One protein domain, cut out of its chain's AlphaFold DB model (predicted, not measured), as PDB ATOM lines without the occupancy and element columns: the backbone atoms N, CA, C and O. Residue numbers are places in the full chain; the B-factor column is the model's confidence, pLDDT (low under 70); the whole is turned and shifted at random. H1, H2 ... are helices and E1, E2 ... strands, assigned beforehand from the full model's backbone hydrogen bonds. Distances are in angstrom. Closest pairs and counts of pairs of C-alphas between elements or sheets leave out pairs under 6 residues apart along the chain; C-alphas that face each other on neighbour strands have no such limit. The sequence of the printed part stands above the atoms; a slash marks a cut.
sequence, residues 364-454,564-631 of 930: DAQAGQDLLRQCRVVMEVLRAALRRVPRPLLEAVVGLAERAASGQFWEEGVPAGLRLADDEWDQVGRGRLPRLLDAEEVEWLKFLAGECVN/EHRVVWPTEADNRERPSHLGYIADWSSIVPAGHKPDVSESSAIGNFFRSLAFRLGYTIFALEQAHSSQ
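What this domain is: This is residues 364 to 454 and 564 to 631 of the 930 residues of an uncharacterized protein of Thermothielavioides terrestris (strain ATCC 38088 / NRRL 8126) (UniProt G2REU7). Two pairs of side-by-side helices make the core: H2 beside the long H6, and H4 beside the long H1, with H1 crossing H6. The small strand hairpin E1 and E2 lies to one side near H6, and short H5 lies far out at one end of the longest axis, beyond the long loop 564 to 587, whose residues 571 to 576 stick out. The printed part has 159 residues, in chain order H1 H2 H3 E1 E2 H4 H5 H6, and is mostly helix, with one antiparallel sheet of order E1 - E2. It is compact, with a radius of gyration of the C-alphas of 16.1 A and spans of 54 by 36 by 29 A.

Where its parts are: Look first at E1, residues 425 to 428, and E2, residues 431 to 434; C-alpha 425 is at (19.457, 10.342, 35.656). Find C-alpha 605 at (31.385, 18.876, 25.110); from there H6, residues 605 to 630, runs 36.7 A to its last C-alpha, and C-alpha 630 is at (-3.426, 10.267, 32.959). H2 covers residues 392 to 405, 19.9 A. H1 runs 35.7 A from residue 364, at (3.762, 19.924, 42.686), to residue 388. H4 is residues 439 to 448, 14.7 A, H3 residues 409 to 412, and H5 residues 588 to 594.

How they stand to each other: E1 and E2 form an antiparallel hairpin at 138 degrees; look for N 426 and O 433, 2.8 A apart, and N 433 and O 426, 2.9 A. The closest C-alphas of E2 and H6 are those of Pro 434 and Arg 616, 6.9 A apart. H6 touches H2, the same way at a shallow tilt of 22 degrees, closest at the C-alphas of Ala 405 and Gly 618, 3.8 A. H1, with residues 368 to 376 alone, touches H6, opposite ways at a steep tilt of 49 degrees, closest at the C-alphas of Leu 372 and Ile 621, 5.8 A. H1 touches H4 the same way at a shallow tilt of 7 degrees, closest at the C-alphas of Val 378 and Lys 446, 6.2 A. H3 is close to H6 but not clearly touching, with the C-alphas of Trp 410 and Tyr 619 closest at 7.6 A. H5 is apart from H6 and H4. In H1, H2, H4 and H6 every O i to N i+4 pair is within hydrogen-bond range; H5 has 1 of 3, and 2 of 4 O i to N i+3 pairs, while H3 is too short for an O i to N i+4 pair.

The domain as a whole: The farthest C-alphas, those of Pro 593 and Gln 631, are 54.3 A apart. Residues 455 to 563 are not printed, and C-alphas 454 and 564 are 13.8 A apart across this cut. The link from H3 to E1 is long. Mean pLDDT of the printed part is 85.2; residues 430, 571 to 578 and 581 to 582 are under 70.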
ATOM      1  N   ASP A 364       3.035  20.774  43.635       76.75
ATOM      2  CA  ASP A 364       3.762  19.924  42.686       76.75
ATOM      3  C   ASP A 364       3.085  19.918  41.309       76.75
ATOM      4  O   ASP A 364       3.741  20.038  40.272       76.75
ATOM      5  N   ALA A 365       1.750  19.872  41.286       79.00
ATOM      6  CA  ALA A 365       0.973  19.983  40.054       79.00
ATOM      7  C   ALA A 365       1.123  21.374  39.418       79.00
ATOM      8  O   ALA A 365       1.245  21.497  38.199       79.00
ATOM      9  N   GLN A 366       1.149  22.428  40.237       80.62
ATOM     10  CA  GLN A 366       1.383  23.794  39.785       80.62
ATOM     11  C   GLN A 366       2.805  23.962  39.239       80.62
ATOM     12  O   GLN A 366       2.968  24.543  38.168       80.62
ATOM     13  N   ALA A 367       3.815  23.431  39.932       80.44
ATOM     14  CA  ALA A 367       5.203  23.443  39.489       80.44
ATOM     15  C   ALA A 367       5.360  22.703  38.154       80.44
ATOM     16  O   ALA A 367       5.968  23.242  37.232       80.44
ATOM     17  N   GLY A 368       4.727  21.535  38.002       84.06
ATOM     18  CA  GLY A 368       4.685  20.794  36.741       84.06
ATOM     19  C   GLY A 368       4.013  21.575  35.606       84.06
ATOM     20  O   GLY A 368       4.556  21.650  34.506       84.06
ATOM     21  N   GLN A 369       2.870  22.224  35.855       84.81
ATOM     22  CA  GLN A 369       2.195  23.054  34.845       84.81
ATOM     23  C   GLN A 369       3.002  24.299  34.460       84.81
ATOM     24  O   GLN A 369       3.074  24.655  33.280       84.81
ATOM     25  N   ASP A 370       3.602  24.978  35.438       84.88
ATOM     26  CA  ASP A 370       4.425  26.158  35.193       84.88
ATOM     27  C   ASP A 370       5.726  25.774  34.467       84.88
ATOM     28  O   ASP A 370       6.135  26.502  33.557       84.88
ATOM     29  N   LEU A 371       6.327  24.620  34.779       88.12
ATOM     30  CA  LEU A 371       7.465  24.060  34.047       88.12
ATOM     31  C   LEU A 371       7.075  23.701  32.609       88.12
ATOM     32  O   LEU A 371       7.718  24.179  31.680       88.12
ATOM     33  N   LEU A 372       5.972  22.973  32.395       90.75
ATOM     34  CA  LEU A 372       5.466  22.649  31.055       90.75
ATOM     35  C   LEU A 372       5.238  23.917  30.220       90.75
ATOM     36  O   LEU A 372       5.626  23.989  29.051       90.75
ATOM     37  N   ARG A 373       4.648  24.955  30.825       90.19
ATOM     38  CA  ARG A 373       4.452  26.255  30.175       90.19
ATOM     39  C   ARG A 373       5.782  26.899  29.796       90.19
ATOM     40  O   ARG A 373       5.907  27.405  28.683       90.19
ATOM     41  N   GLN A 374       6.766  26.887  30.694       90.75
ATOM     42  CA  GLN A 374       8.102  27.412  30.415       90.75
ATOM     43  C   GLN A 374       8.791  26.632  29.293       90.75
ATOM     44  O   GLN A 374       9.294  27.258  28.364       90.75
ATOM     45  N   CYS A 375       8.750  25.298  29.318       93.50
ATOM     46  CA  CYS A 375       9.319  24.438  28.284       93.50
ATOM     47  C   CYS A 375       8.690  24.702  26.909       93.50
ATOM     48  O   CYS A 375       9.414  24.835  25.924       93.50
ATOM     49  N   ARG A 376       7.361  24.874  26.831       93.56
ATOM     50  CA  ARG A 376       6.665  25.250  25.584       93.56
ATOM     51  C   ARG A 376       7.098  26.622  25.069       93.56
ATOM     52  O   ARG A 376       7.419  26.754  23.891       93.56
ATOM     53  N   VAL A 377       7.175  27.621  25.951       93.00
ATOM     54  CA  VAL A 377       7.664  28.962  25.587       93.00
ATOM     55  C   VAL A 377       9.106  28.896  25.083       93.00
ATOM     56  O   VAL A 377       9.435  29.530  24.082       93.00
ATOM     57  N   VAL A 378       9.973  28.122  25.738       94.12
ATOM     58  CA  VAL A 378      11.358  27.928  25.292       94.12
ATOM     59  C   VAL A 378      11.412  27.229  23.939       94.12
ATOM     60  O   VAL A 378      12.156  27.679  23.072       94.12
ATOM     61  N   MET A 379      10.583  26.211  23.704       94.06
ATOM     62  CA  MET A 379      10.483  25.547  22.403       94.06
ATOM     63  C   MET A 379      10.098  26.532  21.288       94.06
ATOM     64  O   MET A 379      10.726  26.568  20.231       94.06
ATOM     65  N   GLU A 380       9.095  27.383  21.521       92.00
ATOM     66  CA  GLU A 380       8.688  28.425  20.570       92.00
ATOM     67  C   GLU A 380       9.794  29.454  20.323       92.00
ATOM     68  O   GLU A 380      10.017  29.877  19.185       92.00
ATOM     69  N   VAL A 381      10.510  29.839  21.378       91.88
ATOM     70  CA  VAL A 381      11.628  30.781  21.309       91.88
ATOM     71  C   VAL A 381      12.809  30.186  20.531       91.88
ATOM     72  O   VAL A 381      13.365  30.880  19.681       91.88
ATOM     73  N   LEU A 382      13.140  28.908  20.730       93.62
ATOM     74  CA  LEU A 382      14.166  28.193  19.962       93.62
ATOM     75  C   LEU A 382      13.780  28.071  18.482       93.62
ATOM     76  O   LEU A 382      14.592  28.382  17.612       93.62
ATOM     77  N   ARG A 383      12.521  27.725  18.175       92.00
ATOM     78  CA  ARG A 383      11.999  27.714  16.795       92.00
ATOM     79  C   ARG A 383      12.087  29.091  16.143       92.00
ATOM     80  O   ARG A 383      12.463  29.208  14.977       92.00
ATOM     81  N   ALA A 384      11.737  30.145  16.878       89.81
ATOM     82  CA  ALA A 384      11.849  31.514  16.390       89.81
ATOM     83  C   ALA A 384      13.313  31.909  16.147       89.81
ATOM     84  O   ALA A 384      13.605  32.534  15.130       89.81
ATOM     85  N   ALA A 385      14.234  31.518  17.031       91.06
ATOM     86  CA  ALA A 385      15.665  31.740  16.846       91.06
ATOM     87  C   ALA A 385      16.202  31.003  15.608       91.06
ATOM     88  O   ALA A 385      16.900  31.622  14.804       91.06
ATOM     89  N   LEU A 386      15.794  29.747  15.390       92.44
ATOM     90  CA  LEU A 386      16.202  28.942  14.233       92.44
ATOM     91  C   LEU A 386      15.757  29.571  12.907       92.44
ATOM     92  O   LEU A 386      16.542  29.652  11.968       92.44
ATOM     93  N   ARG A 387      14.522  30.091  12.838       89.06
ATOM     94  CA  ARG A 387      14.026  30.805  11.645       89.06
ATOM     95  C   ARG A 387      14.807  32.087  11.344       89.06
ATOM     96  O   ARG A 387      14.970  32.455  10.180       89.06
ATOM     97  N   ARG A 388      15.257  32.787  12.391       87.62
ATOM     98  CA  ARG A 388      15.983  34.060  12.269       87.62
ATOM     99  C   ARG A 388      17.420  33.860  11.828       87.62
ATOM    100  O   ARG A 388      17.880  34.621  10.986       87.62
ATOM    101  N   VAL A 389      18.117  32.910  12.447       90.00
ATOM    102  CA  VAL A 389      19.537  32.626  12.227       90.00
ATOM    103  C   VAL A 389      19.725  31.104  12.281       90.00
ATOM    104  O   VAL A 389      19.961  30.558  13.364       90.00
ATOM    105  N   PRO A 390      19.578  30.405  11.139       90.19
ATOM    106  CA  PRO A 390      19.760  28.962  11.090       90.19
ATOM    107  C   PRO A 390      21.224  28.610  11.349       90.19
ATOM    108  O   PRO A 390      22.129  29.239  10.797       90.19
ATOM    109  N   ARG A 391      21.461  27.619  12.213       90.69
ATOM    110  CA  ARG A 391      22.809  27.169  12.577       90.69
ATOM    111  C   ARG A 391      22.820  25.693  12.987       90.69
ATOM    112  O   ARG A 391      21.839  25.258  13.593       90.69
ATOM    113  N   PRO A 392      23.915  24.949  12.728       91.81
ATOM    114  CA  PRO A 392      23.936  23.491  12.882       91.81
ATOM    115  C   PRO A 392      23.575  23.003  14.289       91.81
ATOM    116  O   PRO A 392      22.740  22.114  14.435       91.81
ATOM    117  N   LEU A 393      24.141  23.619  15.338       92.81
ATOM    118  CA  LEU A 393      23.833  23.232  16.718       92.81
ATOM    119  C   LEU A 393      22.353  23.468  17.049       92.81
ATOM    120  O   LEU A 393      21.704  22.598  17.621       92.81
ATOM    121  N   LEU A 394      21.811  24.637  16.696       94.12
ATOM    122  CA  LEU A 394      20.423  24.982  17.013       94.12
ATOM    123  C   LEU A 394      19.430  24.099  16.249       94.12
ATOM    124  O   LEU A 394      18.400  23.731  16.803       94.12
ATOM    125  N   GLU A 395      19.745  23.738  15.005       94.50
ATOM    126  CA  GLU A 395      18.956  22.795  14.212       94.50
ATOM    127  C   GLU A 395      18.945  21.403  14.856       94.50
ATOM    128  O   GLU A 395      17.874  20.822  15.049       94.50
ATOM    129  N   ALA A 396      20.109  20.914  15.296       92.69
ATOM    130  CA  ALA A 396      20.216  19.658  16.034       92.69
ATOM    131  C   ALA A 396      19.444  19.697  17.366       92.69
ATOM    132  O   ALA A 396      18.749  18.738  17.696       92.69
ATOM    133  N   VAL A 397      19.524  20.805  18.113       94.75
ATOM    134  CA  VAL A 397      18.797  21.024  19.376       94.75
ATOM    135  C   VAL A 397      17.286  21.017  19.146       94.75
ATOM    136  O   VAL A 397      16.580  20.235  19.776       94.75
ATOM    137  N   VAL A 398      16.772  21.835  18.223       95.81
ATOM    138  CA  VAL A 398      15.328  21.905  17.945       95.81
ATOM    139  C   VAL A 398      14.812  20.560  17.437       95.81
ATOM    140  O   VAL A 398      13.846  20.036  17.986       95.81
ATOM    141  N   GLY A 399      15.489  19.949  16.461       94.44
ATOM    142  CA  GLY A 399      15.063  18.668  15.896       94.44
ATOM    143  C   GLY A 399      15.125  17.507  16.894       94.44
ATOM    144  O   GLY A 399      14.337  16.565  16.810       94.44
ATOM    145  N   LEU A 400      16.045  17.537  17.861       94.00
ATOM    146  CA  LEU A 400      16.096  16.532  18.922       94.00
ATOM    147  C   LEU A 400      14.992  16.762  19.963       94.00
ATOM    148  O   LEU A 400      14.319  15.804  20.344       94.00
ATOM    149  N   ALA A 401      14.756  18.013  20.362       94.75
ATOM    150  CA  ALA A 401      13.718  18.356  21.326       94.75
ATOM    151  C   ALA A 401      12.303  18.069  20.793       94.75
ATOM    152  O   ALA A 401      11.456  17.581  21.535       94.75
ATOM    153  N   GLU A 402      12.045  18.293  19.501       94.94
ATOM    154  CA  GLU A 402      10.758  17.974  18.867       94.94
ATOM    155  C   GLU A 402      10.494  16.469  18.791       94.94
ATOM    156  O   GLU A 402       9.404  16.013  19.139       94.94
ATOM    157  N   ARG A 403      11.503  15.680  18.404       93.12
ATOM    158  CA  ARG A 403      11.399  14.213  18.397       93.12
ATOM    159  C   ARG A 403      11.149  13.662  19.798       93.12
ATOM    160  O   ARG A 403      10.253  12.840  19.976       93.12
ATOM    161  N   ALA A 404      11.868  14.164  20.800       91.81
ATOM    162  CA  ALA A 404      11.645  13.781  22.191       91.81
ATOM    163  C   ALA A 404      10.251  14.201  22.697       91.81
ATOM    164  O   ALA A 404       9.582  13.393  23.335       91.81
ATOM    165  N   ALA A 405       9.765  15.397  22.342       91.94
ATOM    166  CA  ALA A 405       8.417  15.859  22.694       91.94
ATOM    167  C   ALA A 405       7.303  15.028  22.039       91.94
ATOM    168  O   ALA A 405       6.230  14.888  22.614       91.94
ATOM    169  N   SER A 406       7.551  14.446  20.861       90.75
ATOM    170  CA  SER A 406       6.598  13.545  20.197       90.75
ATOM    171  C   SER A 406       6.496  12.152  20.835       90.75
ATOM    172  O   SER A 406       5.656  11.356  20.424       90.75
ATOM    173  N   GLY A 407       7.347  11.840  21.821       87.06
ATOM    174  CA  GLY A 407       7.385  10.535  22.482       87.06
ATOM    175  C   GLY A 407       8.235   9.478  21.778       87.06
ATOM    176  O   GLY A 407       8.306   8.353  22.263       87.06
ATOM    177  N   GLN A 408       8.924   9.821  20.682       85.50
ATOM    178  CA  GLN A 408       9.730   8.875  19.895       85.50
ATOM    179  C   GLN A 408      10.755   8.102  20.747       85.50
ATOM    180  O   GLN A 408      11.000   6.925  20.514       85.50
ATOM    181  N   PHE A 409      11.334   8.757  21.752       83.06
ATOM    182  CA  PHE A 409      12.391   8.197  22.599       83.06
ATOM    183  C   PHE A 409      11.893   7.656  23.945       83.06
ATOM    184  O   PHE A 409      12.699   7.338  24.816       83.06
ATOM    185  N   TRP A 410      10.575   7.571  24.147       78.19
ATOM    186  CA  TRP A 410      10.017   7.093  25.412       78.19
ATOM    187  C   TRP A 410      10.305   5.604  25.650       78.19
ATOM    188  O   TRP A 410      10.629   5.212  26.767       78.19
ATOM    189  N   GLU A 411      10.243   4.791  24.592       73.81
ATOM    190  CA  GLU A 411      10.518   3.347  24.646       73.81
ATOM    191  C   GLU A 411      11.961   3.004  24.240       73.81
ATOM    192  O   GLU A 411      12.586   2.136  24.846       73.81
ATOM    193  N   GLU A 412      12.509   3.704  23.239       70.69
ATOM    194  CA  GLU A 412      13.859   3.459  22.702       70.69
ATOM    195  C   GLU A 412      14.985   3.993  23.609       70.69
ATOM    196  O   GLU A 412      16.147   3.607  23.459       70.69
ATOM    197  N   GLY A 413      14.654   4.856  24.575       78.88
ATOM    198  CA  GLY A 413      15.611   5.461  25.497       78.88
ATOM    199  C   GLY A 413      16.436   6.589  24.866       78.88
ATOM    200  O   GLY A 413      16.003   7.280  23.946       78.88
ATOM    201  N   VAL A 414      17.632   6.831  25.407       83.69
ATOM    202  CA  VAL A 414      18.494   7.945  24.976       83.69
ATOM    203  C   VAL A 414      19.010   7.711  23.544       83.69
ATOM    204  O   VAL A 414      19.545   6.635  23.271       83.69
ATOM    205  N   PRO A 415      18.917   8.705  22.635       85.31
ATOM    206  CA  PRO A 415      19.382   8.574  21.255       85.31
ATOM    207  C   PRO A 415      20.856   8.153  21.148       85.31
ATOM    208  O   PRO A 415      21.713   8.653  21.880       85.31
ATOM    209  N   ALA A 416      21.175   7.297  20.172       77.44
ATOM    210  CA  ALA A 416      22.547   6.864  19.914       77.44
ATOM    211  C   ALA A 416      23.482   8.064  19.656       77.44
ATOM    212  O   ALA A 416      23.205   8.917  18.813       77.44
ATOM    213  N   GLY A 417      24.600   8.123  20.389       78.31
ATOM    214  CA  GLY A 417      25.586   9.207  20.306       78.31
ATOM    215  C   GLY A 417      25.379  10.355  21.301       78.31
ATOM    216  O   GLY A 417      26.300  11.148  21.476       78.31
ATOM    217  N   LEU A 418      24.235  10.420  21.995       85.38
ATOM    218  CA  LEU A 418      24.006  11.378  23.079       85.38
ATOM    219  C   LEU A 418      24.497  10.808  24.415       85.38
ATOM    220  O   LEU A 418      24.127   9.696  24.792       85.38
ATOM    221  N   ARG A 419      25.317  11.569  25.147       84.44
ATOM    222  CA  ARG A 419      25.833  11.163  26.462       84.44
ATOM    223  C   ARG A 419      25.209  12.026  27.550       84.44
ATOM    224  O   ARG A 419      25.517  13.212  27.625       84.44
ATOM    225  N   LEU A 420      24.356  11.423  28.372       84.75
ATOM    226  CA  LEU A 420      23.872  12.042  29.605       84.75
ATOM    227  C   LEU A 420      24.896  11.807  30.721       84.75
ATOM    228  O   LEU A 420      25.403  10.687  30.836       84.75
ATOM    229  N   ALA A 421      25.200  12.823  31.528       82.31
ATOM    230  CA  ALA A 421      26.064  12.627  32.698       82.31
ATOM    231  C   ALA A 421      25.289  11.970  33.856       82.31
ATOM    232  O   ALA A 421      24.065  11.860  33.813       82.31
ATOM    233  N   ASP A 422      25.987  11.486  34.882       79.38
ATOM    234  CA  ASP A 422      25.374  10.631  35.909       79.38
ATOM    235  C   ASP A 422      24.261  11.321  36.724       79.38
ATOM    236  O   ASP A 422      23.295  10.669  37.113       79.38
ATOM    237  N   ASP A 423      24.343  12.637  36.917       80.94
ATOM    238  CA  ASP A 423      23.353  13.497  37.587       80.94
ATOM    239  C   ASP A 423      22.165  13.916  36.686       80.94
ATOM    240  O   ASP A 423      21.240  14.594  37.130       80.94
ATOM    241  N   GLU A 424      22.153  13.516  35.410       84.31
ATOM    242  CA  GLU A 424      21.000  13.660  34.498       84.31
ATOM    243  C   GLU A 424      20.031  12.475  34.561       84.31
ATOM    244  O   GLU A 424      19.063  12.426  33.800       84.31
ATOM    245  N   TRP A 425      20.275  11.529  35.466       84.00
ATOM    246  CA  TRP A 425      19.457  10.342  35.656       84.00
ATOM    247  C   TRP A 425      18.781  10.347  37.026       84.00
ATOM    248  O   TRP A 425      19.451  10.411  38.054       84.00
ATOM    249  N   ASP A 426      17.464  10.159  37.041       83.56
ATOM    250  CA  ASP A 426      16.709   9.842  38.249       83.56
ATOM    251  C   ASP A 426      16.644   8.321  38.447       83.56
ATOM    252  O   ASP A 426      16.358   7.549  37.522       83.56
ATOM    253  N   GLN A 427      16.896   7.863  39.677       78.69
ATOM    254  CA  GLN A 427      16.690   6.463  40.051       78.69
ATOM    255  C   GLN A 427      15.207   6.197  40.306       78.69
ATOM    256  O   GLN A 427      14.637   6.684  41.280       78.69
ATOM    257  N   VAL A 428      14.595   5.357  39.469       75.19
ATOM    258  CA  VAL A 428      13.210   4.905  39.651       75.19
ATOM    259  C   VAL A 428      13.203   3.383  39.769       75.19
ATOM    260  O   VAL A 428      13.289   2.638  38.790       75.19
ATOM    261  N   GLY A 429      13.138   2.897  41.010       75.19
ATOM    262  CA  GLY A 429      13.178   1.467  41.319       75.19
ATOM    263  C   GLY A 429      14.526   0.829  40.960       75.19
ATOM    264  O   GLY A 429      15.549   1.172  41.543       75.19
ATOM    265  N   ARG A 430      14.528  -0.134  40.024       65.12
ATOM    266  CA  ARG A 430      15.755  -0.779  39.502       65.12
ATOM    267  C   ARG A 430      16.266  -0.157  38.192       65.12
ATOM    268  O   ARG A 430      17.302  -0.594  37.698       65.12
ATOM    269  N   GLY A 431      15.541   0.807  37.623       74.12
ATOM    270  CA  GLY A 431      15.890   1.486  36.375       74.12
ATOM    271  C   GLY A 431      16.396   2.910  36.601       74.12
ATOM    272  O   GLY A 431      16.261   3.471  37.690       74.12
ATOM    273  N   ARG A 432      16.974   3.499  35.551       81.94
ATOM    274  CA  ARG A 432      17.317   4.924  35.485       81.94
ATOM    275  C   ARG A 432      16.442   5.582  34.423       81.94
ATOM    276  O   ARG A 432      16.365   5.066  33.310       81.94
ATOM    277  N   LEU A 433      15.793   6.690  34.765       85.06
ATOM    278  CA  LEU A 433      15.044   7.520  33.821       85.06
ATOM    279  C   LEU A 433      15.741   8.874  33.659       85.06
ATOM    280  O   LEU A 433      16.377   9.329  34.607       85.06
ATOM    281  N   PRO A 434      15.650   9.523  32.488       87.44
ATOM    282  CA  PRO A 434      16.144  10.883  32.335       87.44
ATOM    283  C   PRO A 434      15.452  11.823  33.328       87.44
ATOM    284  O   PRO A 434      14.222  11.838  33.423       87.44
ATOM    285  N   ARG A 435      16.253  12.608  34.046       89.81
ATOM    286  CA  ARG A 435      15.789  13.626  34.990       89.81
ATOM    287  C   ARG A 435      15.044  14.736  34.253       89.81
ATOM    288  O   ARG A 435      15.411  15.110  33.132       89.81
ATOM    289  N   LEU A 436      14.002  15.275  34.885       90.62
ATOM    290  CA  LEU A 436      13.295  16.446  34.364       90.62
ATOM    291  C   LEU A 436      14.216  17.684  34.356       90.62
ATOM    292  O   LEU A 436      15.268  17.705  34.988       90.62
ATOM    293  N   LEU A 437      13.837  18.697  33.582       91.25
ATOM    294  CA  LEU A 437      14.633  19.901  33.366       91.25
ATOM    295  C   LEU A 437      14.443  20.874  34.532       91.25
ATOM    296  O   LEU A 437      13.307  21.162  34.917       91.25
ATOM    297  N   ASP A 438      15.542  21.425  35.031       86.75
ATOM    298  CA  ASP A 438      15.522  22.426  36.097       86.75
ATOM    299  C   ASP A 438      15.334  23.851  35.556       86.75
ATOM    300  O   ASP A 438      15.587  24.148  34.387       86.75
ATOM    301  N   ALA A 439      14.966  24.791  36.432       83.00
ATOM    302  CA  ALA A 439      14.813  26.201  36.061       83.00
ATOM    303  C   ALA A 439      16.106  26.825  35.492       83.00
ATOM    304  O   ALA A 439      16.037  27.623  34.560       83.00
ATOM    305  N   GLU A 440      17.283  26.451  36.005       86.06
ATOM    306  CA  GLU A 440      18.574  26.935  35.486       86.06
ATOM    307  C   GLU A 440      18.879  26.392  34.082       86.06
ATOM    308  O   GLU A 440      19.406  27.093  33.221       86.06
ATOM    309  N   GLU A 441      18.492  25.146  33.823       89.81
ATOM    310  CA  GLU A 441      18.652  24.480  32.531       89.81
ATOM    311  C   GLU A 441      17.721  25.086  31.467       89.81
ATOM    312  O   GLU A 441      18.099  25.233  30.301       89.81
ATOM    313  N   VAL A 442      16.527  25.531  31.878       90.31
ATOM    314  CA  VAL A 442      15.619  26.319  31.031       90.31
ATOM    315  C   VAL A 442      16.280  27.644  30.624       90.31
ATOM    316  O   VAL A 442      16.134  28.071  29.475       90.31
ATOM    317  N   GLU A 443      17.023  28.299  31.523       89.94
ATOM    318  CA  GLU A 443      17.749  29.536  31.200       89.94
ATOM    319  C   GLU A 443      18.887  29.296  30.198       89.94
ATOM    320  O   GLU A 443      19.029  30.083  29.263       89.94
ATOM    321  N   TRP A 444      19.609  28.171  30.275       92.25
ATOM    322  CA  TRP A 444      20.598  27.793  29.251       92.25
ATOM    323  C   TRP A 444      19.988  27.668  27.847       92.25
ATOM    324  O   TRP A 444      20.566  28.134  26.861       92.25
ATOM    325  N   LEU A 445      18.793  27.087  27.738       93.69
ATOM    326  CA  LEU A 445      18.082  26.981  26.461       93.69
ATOM    327  C   LEU A 445      17.587  28.348  25.960       93.69
ATOM    328  O   LEU A 445      17.664  28.636  24.763       93.69
ATOM    329  N   LYS A 446      17.131  29.232  26.858       92.69
ATOM    330  CA  LYS A 446      16.798  30.627  26.507       92.69
ATOM    331  C   LYS A 446      18.029  31.404  26.052       92.69
ATOM    332  O   LYS A 446      17.938  32.167  25.093       92.69
ATOM    333  N   PHE A 447      19.163  31.194  26.713       93.00
ATOM    334  CA  PHE A 447      20.445  31.782  26.358       93.00
ATOM    335  C   PHE A 447      20.870  31.375  24.944       93.00
ATOM    336  O   PHE A 447      21.258  32.236  24.153       93.00
ATOM    337  N   LEU A 448      20.709  30.097  24.580       92.75
ATOM    338  CA  LEU A 448      20.980  29.629  23.221       92.75
ATOM    339  C   LEU A 448      20.107  30.367  22.187       92.75
ATOM    340  O   LEU A 448      20.578  30.726  21.111       92.75
ATOM    341  N   ALA A 449      18.857  30.691  22.514       90.94
ATOM    342  CA  ALA A 449      17.987  31.496  21.652       90.94
ATOM    343  C   ALA A 449      18.269  33.017  21.684       90.94
ATOM    344  O   ALA A 449      17.511  33.798  21.097       90.94
ATOM    345  N   GLY A 450      19.320  33.438  22.388       89.06
ATOM    346  CA  GLY A 450      19.684  34.828  22.621       89.06
ATOM    347  C   GLY A 450      20.239  35.569  21.402       89.06
ATOM    348  O   GLY A 450      20.178  35.130  20.251       89.06
ATOM    349  N   GLU A 451      20.774  36.756  21.675       85.75
ATOM    350  CA  GLU A 451      21.296  37.663  20.655       85.75
ATOM    351  C   GLU A 451      22.529  37.084  19.963       85.75
ATOM    352  O   GLU A 451      23.426  36.542  20.604       85.75
ATOM    353  N   CYS A 452      22.580  37.229  18.641       89.00
ATOM    354  CA  CYS A 452      23.736  36.848  17.843       89.00
ATOM    355  C   CYS A 452      24.367  38.103  17.235       89.00
ATOM    356  O   CYS A 452      23.652  39.017  16.814       89.00
ATOM    357  N   VAL A 453      25.697  38.142  17.176       90.62
ATOM    358  CA  VAL A 453      26.455  39.352  16.838       90.62
ATOM    359  C   VAL A 453      27.451  39.111  15.701       90.62
ATOM    360  O   VAL A 453      27.769  37.985  15.314       90.62
ATOM    361  N   ASN A 454      27.942  40.197  15.129       89.88
ATOM    362  CA  ASN A 454      29.047  40.247  14.188       89.88
ATOM    363  C   ASN A 454      30.165  41.137  14.738       89.88
ATOM    364  O   ASN A 454      30.004  41.834  15.743       89.88
ATOM    365  N   GLU A 564      26.404  30.204  21.755       91.19
ATOM    366  CA  GLU A 564      27.253  29.040  22.042       91.19
ATOM    367  C   GLU A 564      28.758  29.357  22.077       91.19
ATOM    368  O   GLU A 564      29.497  28.717  22.817       91.19
ATOM    369  N   HIS A 565      29.223  30.379  21.352       91.00
ATOM    370  CA  HIS A 565      30.629  30.789  21.383       91.00
ATOM    371  C   HIS A 565      31.027  31.484  22.688       91.00
ATOM    372  O   HIS A 565      32.214  31.691  22.928       91.00
ATOM    373  N   ARG A 566      30.051  31.879  23.515       89.94
ATOM    374  CA  ARG A 566      30.294  32.530  24.806       89.94
ATOM    375  C   ARG A 566      30.376  31.561  25.972       89.94
ATOM    376  O   ARG A 566      30.631  32.004  27.089       89.94
ATOM    377  N   VAL A 567      30.124  30.277  25.734       89.00
ATOM    378  CA  VAL A 567      30.187  29.262  26.780       89.00
ATOM    379  C   VAL A 567      31.647  29.005  27.115       89.00
ATOM    380  O   VAL A 567      32.412  28.521  26.283       89.00
ATOM    381  N   VAL A 568      32.029  29.341  28.343       86.00
ATOM    382  CA  VAL A 568      33.336  28.995  28.893       86.00
ATOM    383  C   VAL A 568      33.220  27.591  29.465       86.00
ATOM    384  O   VAL A 568      32.492  27.373  30.432       86.00
ATOM    385  N   TRP A 569      33.899  26.628  28.848       82.56
ATOM    386  CA  TRP A 569      33.899  25.256  29.345       82.56
ATOM    387  C   TRP A 569      34.976  25.087  30.427       82.56
ATOM    388  O   TRP A 569      36.122  25.474  30.173       82.56
ATOM    389  N   PRO A 570      34.651  24.542  31.615       74.94
ATOM    390  CA  PRO A 570      35.648  24.295  32.649       74.94
ATOM    391  C   PRO A 570      36.719  23.318  32.141       74.94
ATOM    392  O   PRO A 570      36.415  22.262  31.585       74.94
ATOM    393  N   THR A 571      37.988  23.692  32.296       68.50
ATOM    394  CA  THR A 571      39.143  22.806  32.075       68.50
ATOM    395  C   THR A 571      39.230  21.744  33.172       68.50
ATOM    396  O   THR A 571      38.780  21.994  34.282       68.50
ATOM    397  N   GLU A 572      39.893  20.611  32.902       57.78
ATOM    398  CA  GLU A 572      40.042  19.451  33.815       57.78
ATOM    399  C   GLU A 572      40.560  19.776  35.238       57.78
ATOM    400  O   GLU A 572      40.469  18.940  36.131       57.78
ATOM    401  N   ALA A 573      41.100  20.978  35.470       52.41
ATOM    402  CA  ALA A 573      41.530  21.457  36.785       52.41
ATOM    403  C   ALA A 573      40.369  21.906  37.700       52.41
ATOM    404  O   ALA A 573      40.517  21.889  38.923       52.41
ATOM    405  N   ASP A 574      39.225  22.302  37.133       54.44
ATOM    406  CA  ASP A 574      38.003  22.554  37.893       54.44
ATOM    407  C   ASP A 574      37.296  21.209  38.088       54.44
ATOM    408  O   ASP A 574      36.788  20.630  37.134       54.44
ATOM    409  N   ASN A 575      37.203  20.721  39.329       50.97
ATOM    410  CA  ASN A 575      36.467  19.500  39.713       50.97
ATOM    411  C   ASN A 575      34.945  19.542  39.394       50.97
ATOM    412  O   ASN A 575      34.165  18.777  39.961       50.97
ATOM    413  N   ARG A 576      34.482  20.469  38.546       53.53
ATOM    414  CA  ARG A 576      33.100  20.612  38.089       53.53
ATOM    415  C   ARG A 576      32.997  20.134  36.645       53.53
ATOM    416  O   ARG A 576      33.502  20.779  35.736       53.53
ATOM    417  N   GLU A 577      32.241  19.061  36.432       60.38
ATOM    418  CA  GLU A 577      31.956  18.526  35.092       60.38
ATOM    419  C   GLU A 577      31.006  19.422  34.267       60.38
ATOM    420  O   GLU A 577      30.800  19.168  33.080       60.38
ATOM    421  N   ARG A 578      30.410  20.467  34.875       65.94
ATOM    422  CA  ARG A 578      29.357  21.292  34.256       65.94
ATOM    423  C   ARG A 578      29.473  22.793  34.538       65.94
ATOM    424  O   ARG A 578      29.767  23.176  35.674       65.94
ATOM    425  N   PRO A 579      29.160  23.650  33.545       71.44
ATOM    426  CA  PRO A 579      29.085  25.095  33.737       71.44
ATOM    427  C   PRO A 579      27.777  25.505  34.440       71.44
ATOM    428  O   PRO A 579      26.684  25.132  34.010       71.44
ATOM    429  N   SER A 580      27.859  26.328  35.491       71.69
ATOM    430  CA  SER A 580      26.676  27.009  36.047       71.69
ATOM    431  C   SER A 580      26.261  28.178  35.149       71.69
ATOM    432  O   SER A 580      27.113  28.849  34.569       71.69
ATOM    433  N   HIS A 581      24.960  28.467  35.029       67.62
ATOM    434  CA  HIS A 581      24.484  29.527  34.122       67.62
ATOM    435  C   HIS A 581      25.095  30.903  34.452       67.62
ATOM    436  O   HIS A 581      25.492  31.662  33.569       67.62
ATOM    437  N   LEU A 582      25.220  31.223  35.742       64.56
ATOM    438  CA  LEU A 582      25.914  32.421  36.208       64.56
ATOM    439  C   LEU A 582      27.413  32.113  36.363       64.56
ATOM    440  O   LEU A 582      27.782  31.185  37.081       64.56
ATOM    441  N   GLY A 583      28.266  32.889  35.685       72.00
ATOM    442  CA  GLY A 583      29.735  32.823  35.782       72.00
ATOM    443  C   GLY A 583      30.463  32.153  34.607       72.00
ATOM    444  O   GLY A 583      31.625  32.471  34.379       72.00
ATOM    445  N   TYR A 584      29.790  31.308  33.817       81.25
ATOM    446  CA  TYR A 584      30.394  30.584  32.679       81.25
ATOM    447  C   TYR A 584      29.976  31.134  31.303       81.25
ATOM    448  O   TYR A 584      30.168  30.491  30.269       81.25
ATOM    449  N   ILE A 585      29.401  32.337  31.280       87.31
ATOM    450  CA  ILE A 585      29.054  33.064  30.058       87.31
ATOM    451  C   ILE A 585      30.020  34.241  29.931       87.31
ATOM    452  O   ILE A 585      29.947  35.193  30.706       87.31
ATOM    453  N   ALA A 586      30.914  34.187  28.948       86.31
ATOM    454  CA  ALA A 586      31.829  35.282  28.650       86.31
ATOM    455  C   ALA A 586      31.100  36.461  27.980       86.31
ATOM    456  O   ALA A 586      30.101  36.294  27.274       86.31
ATOM    457  N   ASP A 587      31.599  37.678  28.179       87.81
ATOM    458  CA  ASP A 587      31.090  38.860  27.487       87.81
ATOM    459  C   ASP A 587      31.541  38.898  26.026       87.81
ATOM    460  O   ASP A 587      32.611  38.418  25.655       87.81
ATOM    461  N   TRP A 588      30.741  39.530  25.165       86.94
ATOM    462  CA  TRP A 588      31.109  39.692  23.756       86.94
ATOM    463  C   TRP A 588      32.426  40.459  23.560       86.94
ATOM    464  O   TRP A 588      33.125  40.228  22.573       86.94
ATOM    465  N   SER A 589      32.783  41.324  24.514       85.31
ATOM    466  CA  SER A 589      34.026  42.102  24.522       85.31
ATOM    467  C   SER A 589      35.288  41.251  24.629       85.31
ATOM    468  O   SER A 589      36.330  41.692  24.154       85.31
ATOM    469  N   SER A 590      35.226  40.052  25.214       85.00
ATOM    470  CA  SER A 590      36.386  39.158  25.296       85.00
ATOM    471  C   SER A 590      36.484  38.224  24.089       85.00
ATOM    472  O   SER A 590      37.579  37.948  23.609       85.00
ATOM    473  N   ILE A 591      35.347  37.774  23.552       85.12
ATOM    474  CA  ILE A 591      35.296  36.745  22.501       85.12
ATOM    475  C   ILE A 591      35.552  37.332  21.115       85.12
ATOM    476  O   ILE A 591      36.333  36.784  20.334       85.12
ATOM    477  N   VAL A 592      34.879  38.440  20.787       83.81
ATOM    478  CA  VAL A 592      34.892  38.988  19.424       83.81
ATOM    479  C   VAL A 592      36.286  39.498  19.037       83.81
ATOM    480  O   VAL A 592      36.766  39.078  17.982       83.81
ATOM    481  N   PRO A 593      36.996  40.297  19.865       81.19
ATOM    482  CA  PRO A 593      38.354  40.741  19.540       81.19
ATOM    483  C   PRO A 593      39.376  39.600  19.498       81.19
ATOM    484  O   PRO A 593      40.290  39.640  18.680       81.19
ATOM    485  N   ALA A 594      39.216  38.576  20.343       77.94
ATOM    486  CA  ALA A 594      40.089  37.402  20.342       77.94
ATOM    487  C   ALA A 594      39.865  36.495  19.120       77.94
ATOM    488  O   ALA A 594      40.704  35.649  18.817       77.94
ATOM    489  N   GLY A 595      38.722  36.628  18.434       79.56
ATOM    490  CA  GLY A 595      38.351  35.780  17.300       79.56
ATOM    491  C   GLY A 595      38.139  34.308  17.669       79.56
ATOM    492  O   GLY A 595      38.007  33.472  16.777       79.56
ATOM    493  N   HIS A 596      38.102  33.980  18.962       79.69
ATOM    494  CA  HIS A 596      37.997  32.608  19.434       79.69
ATOM    495  C   HIS A 596      36.586  32.065  19.184       79.69
ATOM    496  O   HIS A 596      35.591  32.680  19.569       79.69
ATOM    497  N   LYS A 597      36.498  30.904  18.529       84.38
ATOM    498  CA  LYS A 597      35.254  30.156  18.334       84.38
ATOM    499  C   LYS A 597      35.467  28.763  18.923       84.38
ATOM    500  O   LYS A 597      36.261  28.014  18.349       84.38
ATOM    501  N   PRO A 598      34.840  28.432  20.064       82.62
ATOM    502  CA  PRO A 598      34.973  27.103  20.642       82.62
ATOM    503  C   PRO A 598      34.382  26.058  19.690       82.62
ATOM    504  O   PRO A 598      33.522  26.380  18.869       82.62
ATOM    505  N   ASP A 599      34.843  24.810  19.786       83.25
ATOM    506  CA  ASP A 599      34.274  23.731  18.982       83.25
ATOM    507  C   ASP A 599      32.840  23.427  19.442       83.25
ATOM    508  O   ASP A 599      32.587  23.089  20.602       83.25
ATOM    509  N   VAL A 600      31.895  23.541  18.514       84.75
ATOM    510  CA  VAL A 600      30.459  23.294  18.723       84.75
ATOM    511  C   VAL A 600      29.982  22.106  17.875       84.75
ATOM    512  O   VAL A 600      28.793  21.962  17.584       84.75
ATOM    513  N   SER A 601      30.913  21.265  17.420       86.31
ATOM    514  CA  SER A 601      30.593  20.030  16.714       86.31
ATOM    515  C   SER A 601      29.722  19.098  17.565       86.31
ATOM    516  O   SER A 601      29.669  19.185  18.790       86.31
ATOM    517  N   GLU A 602      29.047  18.153  16.912       79.50
ATOM    518  CA  GLU A 602      28.212  17.157  17.590       79.50
ATOM    519  C   GLU A 602      28.954  16.326  18.645       79.50
ATOM    520  O   GLU A 602      28.328  15.855  19.594       79.50
ATOM    521  N   SER A 603      30.264  16.148  18.463       79.62
ATOM    522  CA  SER A 603      31.167  15.434  19.367       79.62
ATOM    523  C   SER A 603      31.774  16.315  20.458       79.62
ATOM    524  O   SER A 603      32.442  15.787  21.348       79.62
ATOM    525  N   SER A 604      31.592  17.636  20.391       88.12
ATOM    526  CA  SER A 604      32.159  18.554  21.375       88.12
ATOM    527  C   SER A 604      31.374  18.509  22.687       88.12
ATOM    528  O   SER A 604      30.186  18.184  22.715       88.12
ATOM    529  N   ALA A 605      32.031  18.856  23.797       86.69
ATOM    530  CA  ALA A 605      31.385  18.876  25.110       86.69
ATOM    531  C   ALA A 605      30.208  19.872  25.157       86.69
ATOM    532  O   ALA A 605      29.134  19.539  25.655       86.69
ATOM    533  N   ILE A 606      30.377  21.049  24.540       89.12
ATOM    534  CA  ILE A 606      29.334  22.079  24.405       89.12
ATOM    535  C   ILE A 606      28.177  21.565  23.539       89.12
ATOM    536  O   ILE A 606      27.009  21.739  23.895       89.12
ATOM    537  N   GLY A 607      28.486  20.912  22.415       89.38
ATOM    538  CA  GLY A 607      27.485  20.325  21.528       89.38
ATOM    539  C   GLY A 607      26.668  19.238  22.225       89.38
ATOM    540  O   GLY A 607      25.437  19.274  22.195       89.38
ATOM    541  N   ASN A 608      27.334  18.307  22.915       90.00
ATOM    542  CA  ASN A 608      26.675  17.254  23.685       90.00
ATOM    543  C   ASN A 608      25.815  17.825  24.826       90.00
ATOM    544  O   ASN A 608      24.695  17.363  25.012       90.00
ATOM    545  N   PHE A 609      26.285  18.863  25.524       91.12
ATOM    546  CA  PHE A 609      25.537  19.536  26.591       91.12
ATOM    547  C   PHE A 609      24.221  20.153  26.103       91.12
ATOM    548  O   PHE A 609      23.155  19.876  26.646       91.12
ATOM    549  N   PHE A 610      24.243  20.952  25.032       93.38
ATOM    550  CA  PHE A 610      22.993  21.527  24.525       93.38
ATOM    551  C   PHE A 610      22.062  20.468  23.931       93.38
ATOM    552  O   PHE A 610      20.844  20.603  24.033       93.38
ATOM    553  N   ARG A 611      22.601  19.388  23.353       92.44
ATOM    554  CA  ARG A 611      21.793  18.252  22.890       92.44
ATOM    555  C   ARG A 611      21.185  17.456  24.049       92.44
ATOM    556  O   ARG A 611      20.054  16.994  23.903       92.44
ATOM    557  N   SER A 612      21.875  17.315  25.186       91.94
ATOM    558  CA  SER A 612      21.327  16.639  26.372       91.94
ATOM    559  C   SER A 612      20.177  17.449  26.961       91.94
ATOM    560  O   SER A 612      19.105  16.903  27.224       91.94
ATOM    561  N   LEU A 613      20.344  18.770  27.049       93.69
ATOM    562  CA  LEU A 613      19.282  19.699  27.428       93.69
ATOM    563  C   LEU A 613      18.102  19.652  26.455       93.69
ATOM    564  O   LEU A 613      16.953  19.634  26.882       93.69
ATOM    565  N   ALA A 614      18.364  19.591  25.149       94.38
ATOM    566  CA  ALA A 614      17.327  19.478  24.129       94.38
ATOM    567  C   ALA A 614      16.500  18.194  24.279       94.38
ATOM    568  O   ALA A 614      15.271  18.222  24.207       94.38
ATOM    569  N   PHE A 615      17.176  17.069  24.522       94.38
ATOM    570  CA  PHE A 615      16.536  15.782  24.764       94.38
ATOM    571  C   PHE A 615      15.618  15.851  25.973       94.38
ATOM    572  O   PHE A 615      14.434  15.530  25.873       94.38
ATOM    573  N   ARG A 616      16.151  16.341  27.095       92.75
ATOM    574  CA  ARG A 616      15.402  16.473  28.342       92.75
ATOM    575  C   ARG A 616      14.275  17.500  28.220       92.75
ATOM    576  O   ARG A 616      13.216  17.290  28.800       92.75
ATOM    577  N   LEU A 617      14.415  18.547  27.404       95.44
ATOM    578  CA  LEU A 617      13.331  19.490  27.100       95.44
ATOM    579  C   LEU A 617      12.155  18.794  26.408       95.44
ATOM    580  O   LEU A 617      11.008  18.997  26.792       95.44
ATOM    581  N   GLY A 618      12.414  17.977  25.390       94.19
ATOM    582  CA  GLY A 618      11.334  17.235  24.744       94.19
ATOM    583  C   GLY A 618      10.746  16.157  25.655       94.19
ATOM    584  O   GLY A 618       9.530  16.058  25.789       94.19
ATOM    585  N   TYR A 619      11.606  15.409  26.351       93.38
ATOM    586  CA  TYR A 619      11.196  14.365  27.290       93.38
ATOM    587  C   TYR A 619      10.334  14.919  28.434       93.38
ATOM    588  O   TYR A 619       9.312  14.328  28.768       93.38
ATOM    589  N   THR A 620      10.686  16.078  29.000       93.31
ATOM    590  CA  THR A 620       9.883  16.753  30.038       93.31
ATOM    591  C   THR A 620       8.516  17.179  29.540       93.31
ATOM    592  O   THR A 620       7.533  16.958  30.242       93.31
ATOM    593  N   ILE A 621       8.436  17.772  28.343       94.44
ATOM    594  CA  ILE A 621       7.155  18.152  27.735       94.44
ATOM    595  C   ILE A 621       6.266  16.916  27.619       94.44
ATOM    596  O   ILE A 621       5.141  16.930  28.111       94.44
ATOM    597  N   PHE A 622       6.799  15.832  27.057       93.81
ATOM    598  CA  PHE A 622       6.059  14.590  26.877       93.81
ATOM    599  C   PHE A 622       5.636  13.954  28.211       93.81
ATOM    600  O   PHE A 622       4.470  13.607  28.389       93.81
ATOM    601  N   ALA A 623       6.554  13.845  29.177       91.38
ATOM    602  CA  ALA A 623       6.286  13.259  30.490       91.38
ATOM    603  C   ALA A 623       5.199  14.030  31.254       91.38
ATOM    604  O   ALA A 623       4.291  13.425  31.828       91.38
ATOM    605  N   LEU A 624       5.254  15.366  31.235       91.19
ATOM    606  CA  LEU A 624       4.261  16.217  31.894       91.19
ATOM    607  C   LEU A 624       2.912  16.200  31.161       91.19
ATOM    608  O   LEU A 624       1.870  16.228  31.814       91.19
ATOM    609  N   GLU A 625       2.899  16.103  29.829       91.56
ATOM    610  CA  GLU A 625       1.667  15.944  29.044       91.56
ATOM    611  C   GLU A 625       0.997  14.586  29.285       91.56
ATOM    612  O   GLU A 625      -0.227  14.526  29.439       91.56
ATOM    613  N   GLN A 626       1.773  13.504  29.405       89.19
ATOM    614  CA  GLN A 626       1.252  12.196  29.808       89.19
ATOM    615  C   GLN A 626       0.731  12.203  31.248       89.19
ATOM    616  O   GLN A 626      -0.353  11.679  31.511       89.19
ATOM    617  N   ALA A 627       1.461  12.818  32.183       85.94
ATOM    618  CA  ALA A 627       1.014  12.971  33.568       85.94
ATOM    619  C   ALA A 627      -0.299  13.766  33.648       85.94
ATOM    620  O   ALA A 627      -1.197  13.416  34.410       85.94
ATOM    621  N   HIS A 628      -0.451  14.792  32.807       82.88
ATOM    622  CA  HIS A 628      -1.684  15.568  32.730       82.88
ATOM    623  C   HIS A 628      -2.835  14.772  32.096       82.88
ATOM    624  O   HIS A 628      -3.961  14.835  32.574       82.88
ATOM    625  N   SER A 629      -2.549  13.973  31.063       82.62
ATOM    626  CA  SER A 629      -3.549  13.143  30.372       82.62
ATOM    627  C   SER A 629      -4.001  11.926  31.193       82.62
ATOM    628  O   SER A 629      -5.126  11.461  31.039       82.62
ATOM    629  N   SER A 630      -3.137  11.405  32.070       77.19
ATOM    630  CA  SER A 630      -3.426  10.267  32.959       77.19
ATOM    631  C   SER A 630      -4.123  10.664  34.267       77.19
ATOM    632  O   SER A 630      -4.630   9.793  34.975       77.19
ATOM    633  N   GLN A 631      -4.229  11.962  34.578       71.94
ATOM    634  CA  GLN A 631      -5.091  12.463  35.651       71.94
ATOM    635  C   GLN A 631      -6.570  12.370  35.238       71.94
ATOM    636  O   GLN A 631      -7.202  13.341  34.841       71.94
TER     637      GLN A 631